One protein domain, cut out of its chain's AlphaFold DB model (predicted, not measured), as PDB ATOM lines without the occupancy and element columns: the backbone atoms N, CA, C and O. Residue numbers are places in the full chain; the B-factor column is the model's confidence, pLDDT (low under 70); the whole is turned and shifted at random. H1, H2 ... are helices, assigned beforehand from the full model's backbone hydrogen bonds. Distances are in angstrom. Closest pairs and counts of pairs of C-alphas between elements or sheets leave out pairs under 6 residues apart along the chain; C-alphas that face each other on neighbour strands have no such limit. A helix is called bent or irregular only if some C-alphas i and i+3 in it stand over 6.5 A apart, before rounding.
ATOM      1  N   ARG A  28     -42.255  22.258 -81.150       78.44
ATOM      2  CA  ARG A  28     -43.197  21.983 -82.243       78.44
ATOM      3  C   ARG A  28     -42.623  22.347 -83.609       78.44
ATOM      4  O   ARG A  28     -43.045  21.755 -84.597       78.44
ATOM      5  N   ASP A  29     -41.663  23.271 -83.663       83.00
ATOM      6  CA  ASP A  29     -41.096  23.774 -84.913       83.00
ATOM      7  C   ASP A  29     -39.564  23.906 -84.828       83.00
ATOM      8  O   ASP A  29     -38.971  24.991 -84.770       83.00
ATOM      9  N   LEU A  30     -38.902  22.745 -84.806       81.94
ATOM     10  CA  LEU A  30     -37.455  22.615 -84.597       81.94
ATOM     11  C   LEU A  30     -36.624  23.377 -85.647       81.94
ATOM     12  O   LEU A  30     -35.540  23.879 -85.347       81.94
ATOM     13  N   GLN A  31     -37.143  23.497 -86.872       84.62
ATOM     14  CA  GLN A  31     -36.504  24.236 -87.962       84.62
ATOM     15  C   GLN A  31     -36.472  25.741 -87.670       84.62
ATOM     16  O   GLN A  31     -35.445  26.398 -87.858       84.62
ATOM     17  N   ARG A  32     -37.583  26.298 -87.174       84.38
ATOM     18  CA  ARG A  32     -37.663  27.709 -86.781       84.38
ATOM     19  C   ARG A  32     -36.718  28.009 -85.624       84.38
ATOM     20  O   ARG A  32     -36.038  29.036 -85.643       84.38
ATOM     21  N   TRP A  33     -36.652  27.104 -84.649       82.44
ATOM     22  CA  TRP A  33     -35.727  27.225 -83.528       82.44
ATOM     23  C   TRP A  33     -34.259  27.182 -83.983       82.44
ATOM     24  O   TRP A  33     -33.489  28.069 -83.625       82.44
ATOM     25  N   HIS A  34     -33.886  26.248 -84.862       83.12
ATOM     26  CA  HIS A  34     -32.539  26.201 -85.443       83.12
ATOM     27  C   HIS A  34     -32.185  27.513 -86.168       83.12
ATOM     28  O   HIS A  34     -31.136  28.106 -85.906       83.12
ATOM     29  N   ASN A  35     -33.082  28.027 -87.014       87.00
ATOM     30  CA  ASN A  35     -32.862  29.303 -87.700       87.00
ATOM     31  C   ASN A  35     -32.680  30.471 -86.715       87.00
ATOM     32  O   ASN A  35     -31.859  31.355 -86.959       87.00
ATOM     33  N   ARG A  36     -33.397  30.464 -85.583       83.69
ATOM     34  CA  ARG A  36     -33.226  31.453 -84.506       83.69
ATOM     35  C   ARG A  36     -31.820  31.389 -83.905       83.69
ATOM     36  O   ARG A  36     -31.162  32.423 -83.827       83.69
ATOM     37  N   VAL A  37     -31.348  30.192 -83.550       83.62
ATOM     38  CA  VAL A  37     -30.008  29.975 -82.971       83.62
ATOM     39  C   VAL A  37     -28.907  30.438 -83.930       83.62
ATOM     40  O   VAL A  37     -28.009  31.180 -83.533       83.62
ATOM     41  N   VAL A  38     -28.993  30.070 -85.214       85.38
ATOM     42  CA  VAL A  38     -28.000  30.473 -86.231       85.38
ATOM     43  C   VAL A  38     -27.999  31.986 -86.438       85.38
ATOM     44  O   VAL A  38     -26.932  32.601 -86.460       85.38
ATOM     45  N   ASN A  39     -29.176  32.609 -86.531       86.62
ATOM     46  CA  ASN A  39     -29.274  34.061 -86.668       86.62
ATOM     47  C   ASN A  39     -28.727  34.790 -85.433       86.62
ATOM     48  O   ASN A  39     -28.029  35.789 -85.587       86.62
ATOM     49  N   ASN A  40     -28.971  34.274 -84.224       86.19
ATOM     50  CA  ASN A  40     -28.395  34.820 -82.994       86.19
ATOM     51  C   ASN A  40     -26.862  34.729 -83.006       86.19
ATOM     52  O   ASN A  40     -26.196  35.725 -82.720       86.19
ATOM     53  N   LEU A  41     -26.301  33.569 -83.371       85.19
ATOM     54  CA  LEU A  41     -24.852  33.351 -83.471       85.19
ATOM     55  C   LEU A  41     -24.184  34.335 -84.436       85.19
ATOM     56  O   LEU A  41     -23.170  34.941 -84.091       85.19
ATOM     57  N   LEU A  42     -24.761  34.514 -85.626       85.69
ATOM     58  CA  LEU A  42     -24.216  35.410 -86.646       85.69
ATOM     59  C   LEU A  42     -24.377  36.886 -86.262       85.69
ATOM     60  O   LEU A  42     -23.462  37.681 -86.463       85.69
ATOM     61  N   TYR A  43     -25.519  37.262 -85.686       83.88
ATOM     62  CA  TYR A  43     -25.806  38.657 -85.353       83.88
ATOM     63  C   TYR A  43     -24.983  39.173 -84.159       83.88
ATOM     64  O   TYR A  43     -24.564  40.332 -84.167       83.88
ATOM     65  N   TYR A  44     -24.711  38.324 -83.157       85.12
ATOM     66  CA  TYR A  44     -23.955  38.672 -81.940       85.12
ATOM     67  C   TYR A  44     -22.545  38.083 -81.895       85.12
ATOM     68  O   TYR A  44     -21.957  37.981 -80.821       85.12
ATOM     69  N   GLN A  45     -21.974  37.704 -83.039       87.06
ATOM     70  CA  GLN A  45     -20.664  37.052 -83.110       87.06
ATOM     71  C   GLN A  45     -19.583  37.772 -82.278       87.06
ATOM     72  O   GLN A  45     -18.906  37.144 -81.464       87.06
ATOM     73  N   SER A  46     -19.456  39.096 -82.429       86.88
ATOM     74  CA  SER A  46     -18.489  39.901 -81.666       86.88
ATOM     75  C   SER A  46     -18.800  39.927 -80.165       86.88
ATOM     76  O   SER A  46     -17.881  39.901 -79.350       86.88
ATOM     77  N   ASN A  47     -20.077  39.916 -79.776       90.00
ATOM     78  CA  ASN A  47     -20.488  39.884 -78.371       90.00
ATOM     79  C   ASN A  47     -20.171  38.531 -77.724       90.00
ATOM     80  O   ASN A  47     -19.659  38.512 -76.607       90.00
ATOM     81  N   TYR A  48     -20.404  37.412 -78.420       86.94
ATOM     82  CA  TYR A  48     -19.999  36.086 -77.940       86.94
ATOM     83  C   TYR A  48     -18.482  35.987 -77.765       86.94
ATOM     84  O   TYR A  48     -18.021  35.418 -76.777       86.94
ATOM     85  N   LEU A  49     -17.704  36.580 -78.680       87.56
ATOM     86  CA  LEU A  49     -16.245  36.615 -78.574       87.56
ATOM     87  C   LEU A  49     -15.775  37.450 -77.374       87.56
ATOM     88  O   LEU A  49     -14.896  37.020 -76.629       87.56
ATOM     89  N   LEU A  50     -16.375  38.624 -77.158       88.81
ATOM     90  CA  LEU A  50     -16.085  39.457 -75.988       88.81
ATOM     91  C   LEU A  50     -16.462  38.755 -74.689       88.81
ATOM     92  O   LEU A  50     -15.689  38.784 -73.734       88.81
ATOM     93  N   LEU A  51     -17.619  38.092 -74.661       87.06
ATOM     94  CA  LEU A  51     -18.049  37.326 -73.504       87.06
ATOM     95  C   LEU A  51     -17.069  36.185 -73.224       87.06
ATOM     96  O   LEU A  51     -16.676  36.013 -72.077       87.06
ATOM     97  N   LEU A  52     -16.619  35.461 -74.256       85.81
ATOM     98  CA  LEU A  52     -15.603  34.414 -74.129       85.81
ATOM     99  C   LEU A  52     -14.316  34.975 -73.514       85.81
ATOM    100  O   LEU A  52     -13.798  34.406 -72.556       85.81
ATOM    101  N   GLY A  53     -13.839  36.118 -74.014       87.00
ATOM    102  CA  GLY A  53     -12.685  36.818 -73.449       87.00
ATOM    103  C   GLY A  53     -12.890  37.203 -71.982       87.00
ATOM    104  O   GLY A  53     -12.026  36.934 -71.152       87.00
ATOM    105  N   ALA A  54     -14.052  37.759 -71.636       86.88
ATOM    106  CA  ALA A  54     -14.398  38.098 -70.258       86.88
ATOM    107  C   ALA A  54     -14.442  36.855 -69.352       86.88
ATOM    108  O   ALA A  54     -13.911  36.892 -68.245       86.88
ATOM    109  N   GLY A  55     -15.001  35.738 -69.827       82.62
ATOM    110  CA  GLY A  55     -15.022  34.466 -69.103       82.62
ATOM    111  C   GLY A  55     -13.623  33.897 -68.865       82.62
ATOM    112  O   GLY A  55     -13.328  33.442 -67.761       82.62
ATOM    113  N   LEU A  56     -12.736  33.984 -69.862       82.38
ATOM    114  CA  LEU A  56     -11.331  33.587 -69.727       82.38
ATOM    115  C   LEU A  56     -10.571  34.482 -68.744       82.38
ATOM    116  O   LEU A  56      -9.780  33.970 -67.958       82.38
ATOM    117  N   LEU A  57     -10.816  35.795 -68.750       84.62
ATOM    118  CA  LEU A  57     -10.212  36.727 -67.792       84.62
ATOM    119  C   LEU A  57     -10.716  36.477 -66.368       84.62
ATOM    120  O   LEU A  57      -9.923  36.462 -65.432       84.62
ATOM    121  N   LEU A  58     -12.018  36.238 -66.205       82.06
ATOM    122  CA  LEU A  58     -12.646  36.040 -64.901       82.06
ATOM    123  C   LEU A  58     -12.290  34.675 -64.292       82.06
ATOM    124  O   LEU A  58     -11.918  34.607 -63.123       82.06
ATOM    125  N   GLY A  59     -12.318  33.595 -65.081       77.06
ATOM    126  CA  GLY A  59     -11.798  32.289 -64.656       77.06
ATOM    127  C   GLY A  59     -10.279  32.313 -64.459       77.06
ATOM    128  O   GLY A  59      -9.743  31.754 -63.495       77.06
ATOM    129  N   GLY A  60      -9.581  33.044 -65.328       77.25
ATOM    130  CA  GLY A  60      -8.138  33.196 -65.272       77.25
ATOM    131  C   GLY A  60      -7.643  34.010 -64.079       77.25
ATOM    132  O   GLY A  60      -6.548  33.746 -63.592       77.25
ATOM    133  N   TYR A  61      -8.456  34.917 -63.538       78.38
ATOM    134  CA  TYR A  61      -8.135  35.652 -62.315       78.38
ATOM    135  C   TYR A  61      -7.803  34.713 -61.144       78.38
ATOM    136  O   TYR A  61      -6.857  34.958 -60.400       78.38
ATOM    137  N   PHE A  62      -8.529  33.598 -61.018       73.44
ATOM    138  CA  PHE A  62      -8.263  32.596 -59.985       73.44
ATOM    139  C   PHE A  62      -7.192  31.586 -60.410       73.44
ATOM    140  O   PHE A  62      -6.348  31.203 -59.600       73.44
ATOM    141  N   ARG A  63      -7.241  31.109 -61.664       81.69
ATOM    142  CA  ARG A  63      -6.375  30.028 -62.172       81.69
ATOM    143  C   ARG A  63      -6.068  30.201 -63.668       81.69
ATOM    144  O   ARG A  63      -6.511  29.405 -64.500       81.69
ATOM    145  N   LEU A  64      -5.286  31.230 -64.013       82.00
ATOM    146  CA  LEU A  64      -4.982  31.634 -65.397       82.00
ATOM    147  C   LEU A  64      -4.464  30.492 -66.268       82.00
ATOM    148  O   LEU A  64      -5.017  30.232 -67.332       82.00
ATOM    149  N   LEU A  65      -3.438  29.778 -65.800       82.69
ATOM    150  CA  LEU A  65      -2.815  28.707 -66.579       82.69
ATOM    151  C   LEU A  65      -3.781  27.552 -66.860       82.69
ATOM    152  O   LEU A  65      -3.821  27.059 -67.980       82.69
ATOM    153  N   LEU A  66      -4.593  27.151 -65.877       84.00
ATOM    154  CA  LEU A  66      -5.575  26.068 -66.034       84.00
ATOM    155  C   LEU A  66      -6.726  26.478 -66.965       84.00
ATOM    156  O   LEU A  66      -7.175  25.689 -67.798       84.00
ATOM    157  N   THR A  67      -7.161  27.735 -66.879       83.25
ATOM    158  CA  THR A  67      -8.214  28.287 -67.745       83.25
ATOM    159  C   THR A  67      -7.738  28.401 -69.197       83.25
ATOM    160  O   THR A  67      -8.447  28.005 -70.120       83.25
ATOM    161  N   LEU A  68      -6.505  28.864 -69.418       84.75
ATOM    162  CA  LEU A  68      -5.916  28.918 -70.758       84.75
ATOM    163  C   LEU A  68      -5.642  27.519 -71.321       84.75
ATOM    164  O   LEU A  68      -5.926  27.273 -72.490       84.75
ATOM    165  N   LEU A  69      -5.139  26.590 -70.499       87.38
ATOM    166  CA  LEU A  69      -4.878  25.210 -70.912       87.38
ATOM    167  C   LEU A  69      -6.168  24.499 -71.333       87.38
ATOM    168  O   LEU A  69      -6.207  23.882 -72.395       87.38
ATOM    169  N   SER A  70      -7.234  24.611 -70.539       85.31
ATOM    170  CA  SER A  70      -8.533  24.018 -70.879       85.31
ATOM    171  C   SER A  70      -9.115  24.620 -72.162       85.31
ATOM    172  O   SER A  70      -9.515  23.869 -73.052       85.31
ATOM    173  N   GLY A  71      -9.073  25.948 -72.323       86.06
ATOM    174  CA  GLY A  71      -9.486  26.615 -73.563       86.06
ATOM    175  C   GLY A  71      -8.673  26.170 -74.786       86.06
ATOM    176  O   GLY A  71      -9.239  25.889 -75.849       86.06
ATOM    177  N   ALA A  72      -7.353  26.026 -74.634       89.50
ATOM    178  CA  ALA A  72      -6.475  25.530 -75.691       89.50
ATOM    179  C   ALA A  72      -6.797  24.076 -76.065       89.50
ATOM    180  O   ALA A  72      -6.906  23.759 -77.249       89.50
ATOM    181  N   LEU A  73      -7.016  23.199 -75.080       90.56
ATOM    182  CA  LEU A  73      -7.362  21.795 -75.315       90.56
ATOM    183  C   LEU A  73      -8.724  21.637 -76.002       90.56
ATOM    184  O   LEU A  73      -8.845  20.821 -76.915       90.56
ATOM    185  N   VAL A  74      -9.728  22.433 -75.625       90.00
ATOM    186  CA  VAL A  74     -11.029  22.461 -76.318       90.00
ATOM    187  C   VAL A  74     -10.858  22.911 -77.771       90.00
ATOM    188  O   VAL A  74     -11.397  22.282 -78.683       90.00
ATOM    189  N   THR A  75     -10.057  23.952 -78.002       89.75
ATOM    190  CA  THR A  75      -9.776  24.462 -79.353       89.75
ATOM    191  C   THR A  75      -9.064  23.410 -80.207       89.75
ATOM    192  O   THR A  75      -9.461  23.165 -81.347       89.75
ATOM    193  N   LEU A  76      -8.064  22.722 -79.647       93.06
ATOM    194  CA  LEU A  76      -7.361  21.618 -80.306       93.06
ATOM    195  C   LEU A  76      -8.273  20.422 -80.583       93.06
ATOM    196  O   LEU A  76      -8.164  19.817 -81.647       93.06
ATOM    197  N   ASN A  77      -9.186  20.089 -79.667       91.31
ATOM    198  CA  ASN A  77     -10.172  19.029 -79.873       91.31
ATOM    199  C   ASN A  77     -11.046  19.330 -81.101       91.31
ATOM    200  O   ASN A  77     -11.188  18.488 -81.989       91.31
ATOM    201  N   PHE A  78     -11.552  20.563 -81.190       89.69
ATOM    202  CA  PHE A  78     -12.352  21.014 -82.324       89.69
ATOM    203  C   PHE A  78     -11.552  21.020 -83.635       89.69
ATOM    204  O   PHE A  78     -11.996  20.447 -84.629       89.69
ATOM    205  N   LEU A  79     -10.348  21.602 -83.635       92.50
ATOM    206  CA  LEU A  79      -9.449  21.616 -84.797       92.50
ATOM    207  C   LEU A  79      -9.103  20.201 -85.270       92.50
ATOM    208  O   LEU A  79      -9.156  19.926 -86.466       92.50
ATOM    209  N   GLY A  80      -8.799  19.293 -84.342       92.12
ATOM    210  CA  GLY A  80      -8.518  17.892 -84.640       92.12
ATOM    211  C   GLY A  80      -9.712  17.190 -85.284       92.12
ATOM    212  O   GLY A  80      -9.537  16.452 -86.257       92.12
ATOM    213  N   PHE A  81     -10.930  17.464 -84.810       89.81
ATOM    214  CA  PHE A  81     -12.150  16.958 -85.438       89.81
ATOM    215  C   PHE A  81     -12.351  17.518 -86.853       89.81
ATOM    216  O   PHE A  81     -12.638  16.751 -87.775       89.81
ATOM    217  N   VAL A  82     -12.175  18.830 -87.050       89.75
ATOM    218  CA  VAL A  82     -12.297  19.475 -88.371       89.75
ATOM    219  C   VAL A  82     -11.273  18.897 -89.344       89.75
ATOM    220  O   VAL A  82     -11.653  18.440 -90.423       89.75
ATOM    221  N   TRP A  83     -10.011  18.815 -88.928       92.38
ATOM    222  CA  TRP A  83      -8.931  18.224 -89.711       92.38
ATOM    223  C   TRP A  83      -9.225  16.764 -90.074       92.38
ATOM    224  O   TRP A  83      -9.094  16.362 -91.231       92.38
ATOM    225  N   ALA A  84      -9.697  15.962 -89.114       89.00
ATOM    226  CA  ALA A  84     -10.086  14.580 -89.375       89.00
ATOM    227  C   ALA A  84     -11.256  14.499 -90.368       89.00
ATOM    228  O   ALA A  84     -11.256  13.638 -91.248       89.00
ATOM    229  N   ALA A  85     -12.238  15.395 -90.264       87.94
ATOM    230  CA  ALA A  85     -13.389  15.439 -91.158       87.94
ATOM    231  C   ALA A  85     -13.046  15.918 -92.579       87.94
ATOM    232  O   ALA A  85     -13.770  15.576 -93.517       87.94
ATOM    233  N   GLU A  86     -11.970  16.682 -92.755       88.06
ATOM    234  CA  GLU A  86     -11.459  17.079 -94.071       88.06
ATOM    235  C   GLU A  86     -10.585  15.986 -94.694       88.06
ATOM    236  O   GLU A  86     -10.813  15.604 -95.845       88.06
ATOM    237  N   ASN A  87      -9.657  15.409 -93.924       87.94
ATOM    238  CA  ASN A  87      -8.657  14.475 -94.449       87.94
ATOM    239  C   ASN A  87      -9.130  13.015 -94.518       87.94
ATOM    240  O   ASN A  87      -8.603  12.233 -95.312       87.94
ATOM    241  N   LYS A  88     -10.099  12.598 -93.693       88.69
ATOM    242  CA  LYS A  88     -10.554  11.199 -93.633       88.69
ATOM    243  C   LYS A  88     -11.956  11.073 -94.229       88.69
ATOM    244  O   LYS A  88     -12.952  11.473 -93.628       88.69
ATOM    245  N   ALA A  89     -12.053  10.390 -95.372       84.31
ATOM    246  CA  ALA A  89     -13.322  10.033 -96.012       84.31
ATOM    247  C   ALA A  89     -14.388   9.412 -95.072       84.31
ATOM    248  O   ALA A  89     -15.550   9.815 -95.188       84.31
ATOM    249  N   PRO A  90     -14.068   8.490 -94.135       82.31
ATOM    250  CA  PRO A  90     -15.076   7.951 -93.215       82.31
ATOM    251  C   PRO A  90     -15.620   9.006 -92.243       82.31
ATOM    252  O   PRO A  90     -16.828   9.066 -92.034       82.31
ATOM    253  N   VAL A  91     -14.766   9.889 -91.713       82.69
ATOM    254  CA  VAL A  91     -15.174  10.965 -90.789       82.69
ATOM    255  C   VAL A  91     -16.015  12.006 -91.525       82.69
ATOM    256  O   VAL A  91     -17.055  12.437 -91.030       82.69
ATOM    257  N   ARG A  92     -15.636  12.338 -92.765       86.38
ATOM    258  CA  ARG A  92     -16.422  13.214 -93.640       86.38
ATOM    259  C   ARG A  92     -17.830  12.668 -93.901       86.38
ATOM    260  O   ARG A  92     -18.797  13.427 -93.854       86.38
ATOM    261  N   ARG A  93     -17.950  11.362 -94.184       86.56
ATOM    262  CA  ARG A  93     -19.245  10.683 -94.390       86.56
ATOM    263  C   ARG A  93     -20.064  10.638 -93.102       86.56
ATOM    264  O   ARG A  93     -21.251  10.941 -93.143       86.56
ATOM    265  N   PHE A  94     -19.431  10.336 -91.970       84.25
ATOM    266  CA  PHE A  94     -20.085  10.314 -90.662       84.25
ATOM    267  C   PHE A  94     -20.662  11.688 -90.288       84.25
ATOM    268  O   PHE A  94     -21.847  11.779 -89.980       84.25
ATOM    269  N   ARG A  95     -19.885  12.767 -90.463       85.88
ATOM    270  CA  ARG A  95     -20.341  14.155 -90.267       85.88
ATOM    271  C   ARG A  95     -21.544  14.523 -91.135       85.88
ATOM    272  O   ARG A  95     -22.405  15.273 -90.695       85.88
ATOM    273  N   ARG A  96     -21.593  14.018 -92.371       86.06
ATOM    274  CA  ARG A  96     -22.691  14.292 -93.310       86.06
ATOM    275  C   ARG A  96     -23.963  13.515 -92.965       86.06
ATOM    276  O   ARG A  96     -25.047  14.063 -93.116       86.06
ATOM    277  N   ASN A  97     -23.825  12.267 -92.526       87.94
ATOM    278  CA  ASN A  97     -24.962  11.392 -92.238       87.94
ATOM    279  C   ASN A  97     -25.550  11.636 -90.840       87.94
ATOM    280  O   ASN A  97     -26.757  11.521 -90.666       87.94
ATOM    281  N   TYR A  98     -24.712  11.995 -89.862       86.50
ATOM    282  CA  TYR A  98     -25.104  12.160 -88.460       86.50
ATOM    283  C   TYR A  98     -24.522  13.451 -87.853       86.50
ATOM    284  O   TYR A  98     -23.729  13.396 -86.907       86.50
ATOM    285  N   PRO A  99     -24.908  14.635 -88.368       84.50
ATOM    286  CA  PRO A  99     -24.361  15.911 -87.905       84.50
ATOM    287  C   PRO A  99     -24.615  16.155 -86.409       84.50
ATOM    288  O   PRO A  99     -23.726  16.641 -85.712       84.50
ATOM    289  N   GLY A 100     -25.783  15.755 -85.893       84.94
ATOM    290  CA  GLY A 100     -26.119  15.878 -84.469       84.94
ATOM    291  C   GLY A 100     -25.235  15.014 -83.566       84.94
ATOM    292  O   GLY A 100     -24.736  15.492 -82.553       84.94
ATOM    293  N   THR A 101     -24.964  13.764 -83.953       86.19
ATOM    294  CA  THR A 101     -24.082  12.868 -83.187       86.19
ATOM    295  C   THR A 101     -22.643  13.373 -83.174       86.19
ATOM    296  O   THR A 101     -21.988  13.317 -82.137       86.19
ATOM    297  N   CYS A 102     -22.151  13.921 -84.291       87.12
ATOM    298  CA  CYS A 102     -20.845  14.581 -84.330       87.12
ATOM    299  C   CYS A 102     -20.773  15.780 -83.385       87.12
ATOM    300  O   CYS A 102     -19.799  15.911 -82.649       87.12
ATOM    301  N   LEU A 103     -21.802  16.630 -83.393       87.25
ATOM    302  CA  LEU A 103     -21.879  17.777 -82.494       87.25
ATOM    303  C   LEU A 103     -21.856  17.323 -81.030       87.25
ATOM    304  O   LEU A 103     -21.045  17.820 -80.255       87.25
ATOM    305  N   LEU A 104     -22.682  16.338 -80.664       89.00
ATOM    306  CA  LEU A 104     -22.713  15.789 -79.306       89.00
ATOM    307  C   LEU A 104     -21.375  15.170 -78.897       89.00
ATOM    308  O   LEU A 104     -20.955  15.351 -77.760       89.00
ATOM    309  N   ALA A 105     -20.687  14.478 -79.807       89.50
ATOM    310  CA  ALA A 105     -19.378  13.899 -79.524       89.50
ATOM    311  C   ALA A 105     -18.328  14.979 -79.224       89.50
ATOM    312  O   ALA A 105     -17.601  14.850 -78.244       89.50
ATOM    313  N   VAL A 106     -18.284  16.050 -80.025       90.62
ATOM    314  CA  VAL A 106     -17.341  17.168 -79.845       90.62
ATOM    315  C   VAL A 106     -17.665  17.985 -78.591       90.62
ATOM    316  O   VAL A 106     -16.769  18.353 -77.834       90.62
ATOM    317  N   LEU A 107     -18.946  18.260 -78.333       90.31
ATOM    318  CA  LEU A 107     -19.366  18.960 -77.118       90.31
ATOM    319  C   LEU A 107     -19.123  18.105 -75.870       90.31
ATOM    320  O   LEU A 107     -18.661  18.622 -74.857       90.31
ATOM    321  N   GLY A 108     -19.379  16.798 -75.953       90.06
ATOM    322  CA  GLY A 108     -19.122  15.844 -74.879       90.06
ATOM    323  C   GLY A 108     -17.634  15.704 -74.566       90.06
ATOM    324  O   GLY A 108     -17.254  15.746 -73.396       90.06
ATOM    325  N   SER A 109     -16.773  15.608 -75.587       90.69
ATOM    326  CA  SER A 109     -15.317  15.573 -75.391       90.69
ATOM    327  C   SER A 109     -14.788  16.880 -74.807       90.69
ATOM    328  O   SER A 109     -13.965  16.847 -73.893       90.69
ATOM    329  N   ALA A 110     -15.278  18.027 -75.279       90.00
ATOM    330  CA  ALA A 110     -14.909  19.329 -74.733       90.00
ATOM    331  C   ALA A 110     -15.362  19.492 -73.270       90.00
ATOM    332  O   ALA A 110     -14.562  19.894 -72.428       90.00
ATOM    333  N   TYR A 111     -16.598  19.101 -72.943       89.69
ATOM    334  CA  TYR A 111     -17.102  19.108 -71.567       89.69
ATOM    335  C   TYR A 111     -16.262  18.216 -70.650       89.69
ATOM    336  O   TYR A 111     -15.916  18.628 -69.541       89.69
ATOM    337  N   PHE A 112     -15.896  17.015 -71.112       88.50
ATOM    338  CA  PHE A 112     -15.031  16.105 -70.364       88.50
ATOM    339  C   PHE A 112     -13.672  16.748 -70.061       88.50
ATOM    340  O   PHE A 112     -13.266  16.779 -68.903       88.50
ATOM    341  N   VAL A 113     -13.013  17.335 -71.068       87.12
ATOM    342  CA  VAL A 113     -11.733  18.046 -70.896       87.12
ATOM    343  C   VAL A 113     -11.859  19.169 -69.873       87.12
ATOM    344  O   VAL A 113     -11.045  19.254 -68.962       87.12
ATOM    345  N   VAL A 114     -12.880  20.016 -69.993       85.62
ATOM    346  CA  VAL A 114     -13.069  21.161 -69.091       85.62
ATOM    347  C   VAL A 114     -13.409  20.714 -67.662       85.62
ATOM    348  O   VAL A 114     -12.987  21.357 -66.700       85.62
ATOM    349  N   SER A 115     -14.122  19.597 -67.509       84.94
ATOM    350  CA  SER A 115     -14.465  19.030 -66.198       84.94
ATOM    351  C   SER A 115     -13.241  18.539 -65.421       84.94
ATOM    352  O   SER A 115     -13.272  18.550 -64.198       84.94
ATOM    353  N   LEU A 116     -12.143  18.178 -66.099       85.25
ATOM    354  CA  LEU A 116     -10.869  17.850 -65.441       85.25
ATOM    355  C   LEU A 116     -10.202  19.069 -64.778       85.25
ATOM    356  O   LEU A 116      -9.283  18.904 -63.980       85.25
ATOM    357  N   PHE A 117     -10.645  20.283 -65.116       80.44
ATOM    358  CA  PHE A 117     -10.051  21.550 -64.684       80.44
ATOM    359  C   PHE A 117     -11.048  22.460 -63.943       80.44
ATOM    360  O   PHE A 117     -10.833  23.669 -63.888       80.44
ATOM    361  N   ASP A 118     -12.141  21.903 -63.405       73.38
ATOM    362  CA  ASP A 118     -13.197  22.620 -62.661       73.38
ATOM    363  C   ASP A 118     -13.913  23.751 -63.440       73.38
ATOM    364  O   ASP A 118     -14.626  24.569 -62.861       73.38
ATOM    365  N   GLY A 119     -13.774  23.812 -64.770       71.88
ATOM    366  CA  GLY A 119     -14.345  24.885 -65.603       71.88
ATOM    367  C   GLY A 119     -15.752  24.608 -66.153       71.88
ATOM    368  O   GLY A 119     -16.233  25.343 -67.019       71.88
ATOM    369  N   SER A 120     -16.399  23.517 -65.732       73.25
ATOM    370  CA  SER A 120     -17.563  22.931 -66.419       73.25
ATOM    371  C   SER A 120     -18.782  23.859 -66.460       73.25
ATOM    372  O   SER A 120     -19.443  23.956 -67.494       73.25
ATOM    373  N   ALA A 121     -19.045  24.605 -65.384       76.19
ATOM    374  CA  ALA A 121     -20.172  25.538 -65.309       76.19
ATOM    375  C   ALA A 121     -20.048  26.690 -66.319       76.19
ATOM    376  O   ALA A 121     -21.005  27.007 -67.023       76.19
ATOM    377  N   VAL A 122     -18.853  27.278 -66.436       76.00
ATOM    378  CA  VAL A 122     -18.584  28.380 -67.371       76.00
ATOM    379  C   VAL A 122     -18.802  27.905 -68.806       76.00
ATOM    380  O   VAL A 122     -19.499  28.557 -69.581       76.00
ATOM    381  N   PHE A 123     -18.291  26.720 -69.141       78.81
ATOM    382  CA  PHE A 123     -18.454  26.121 -70.464       78.81
ATOM    383  C   PHE A 123     -19.923  25.864 -70.838       78.81
ATOM    384  O   PHE A 123     -20.337  26.188 -71.954       78.81
ATOM    385  N   LEU A 124     -20.732  25.346 -69.908       81.56
ATOM    386  CA  LEU A 124     -22.163  25.121 -70.140       81.56
ATOM    387  C   LEU A 124     -22.924  26.429 -70.380       81.56
ATOM    388  O   LEU A 124     -23.756  26.487 -71.286       81.56
ATOM    389  N   VAL A 125     -22.611  27.486 -69.625       79.19
ATOM    390  CA  VAL A 125     -23.218  28.814 -69.824       79.19
ATOM    391  C   VAL A 125     -22.899  29.349 -71.220       79.19
ATOM    392  O   VAL A 125     -23.802  29.804 -71.919       79.19
ATOM    393  N   PHE A 126     -21.648  29.229 -71.675       80.38
ATOM    394  CA  PHE A 126     -21.255  29.670 -73.018       80.38
ATOM    395  C   PHE A 126     -21.992  28.939 -74.142       80.38
ATOM    396  O   PHE A 126     -22.372  29.569 -75.127       80.38
ATOM    397  N   ILE A 127     -22.219  27.632 -73.995       81.69
ATOM    398  CA  ILE A 127     -22.974  26.846 -74.979       81.69
ATOM    399  C   ILE A 127     -24.466  27.190 -74.944       81.69
ATOM    400  O   ILE A 127     -25.103  27.222 -75.994       81.69
ATOM    401  N   ALA A 128     -25.027  27.446 -73.762       83.38
ATOM    402  CA  ALA A 128     -26.457  27.687 -73.586       83.38
ATOM    403  C   ALA A 128     -26.917  29.061 -74.104       83.38
ATOM    404  O   ALA A 128     -28.061  29.206 -74.524       83.38
ATOM    405  N   LEU A 129     -26.044  30.069 -74.108       78.75
ATOM    406  CA  LEU A 129     -26.405  31.433 -74.508       78.75
ATOM    407  C   LEU A 129     -26.955  31.588 -75.935       78.75
ATOM    408  O   LEU A 129     -27.973  32.250 -76.084       78.75
ATOM    409  N   PRO A 130     -26.353  31.004 -76.986       77.56
ATOM    410  CA  PRO A 130     -26.928  31.077 -78.331       77.56
ATOM    411  C   PRO A 130     -28.187  30.222 -78.520       77.56
ATOM    412  O   PRO A 130     -28.914  30.422 -79.492       77.56
TER     413      PRO A 130
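AT A GLANCE: This is residues 28 to 130 of the 132 residues of the protein "PRA1 family protein" of Paroedura picta (UniProt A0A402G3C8). The long helix H2 bends into a V; H4 packs on its arm H2b, H5 folds back from H4 towards arm H2a, H3 makes a corner with H2b's far end, and H1 turns off from H2a. The printed part has 103 residues, five named helices in order H1 to H5, no named strand: all helix. It is only just compact, close to loose (radius of gyration of the C-alphas 15.3 A), spanning 42 by 32 by 22 A.

HOW THE PARTS SIT: Start at H1, residues 30 to 43, close but not clearly touching H2a, residues 45 to 62: closest C-alphas Leu 41 and Tyr 48, 7.9 A. H2, residues 45 to 87, one helix by its hydrogen bonds, is bent: C-alphas 62 and 65 are 9.4 A apart. H2b, residues 65 to 87, touches H3, residues 89 to 97, only at the corner, with residues 84 to 86 alone: closest C-alphas Ala 85 and Arg 92, 4.5 A. H2b touches H4, residues 99 to 115, at a shallow tilt of 24 degrees, opposite ways: closest C-alphas Val 74 and Ala 110, 5.2 A. H4, with residues 111 to 114 alone, touches H5, residues 120 to 128, in a hairpin: closest C-alphas Val 114 and Ser 120, 5.5 A. Every O i to N i+4 pair is within hydrogen-bond range in H1, H2b, H3, H4 and H5, and 13 of 14 in H2a.

IN THESE COORDINATES: Find C-alpha 30 at (-37.455, 22.615, -84.597), where H1 begins; H2a then runs 26.6 A, H2b 31.8 A and H4 24.1 A. H5 ends at C-alpha 128, (-26.457, 27.687, -73.586).

THE WHOLE: The farthest C-alphas, Arg 28 and Leu 65, are 43.8 A apart. The printed part has no cut, its four links are tight, and no printed residue is under 70 in pLDDT.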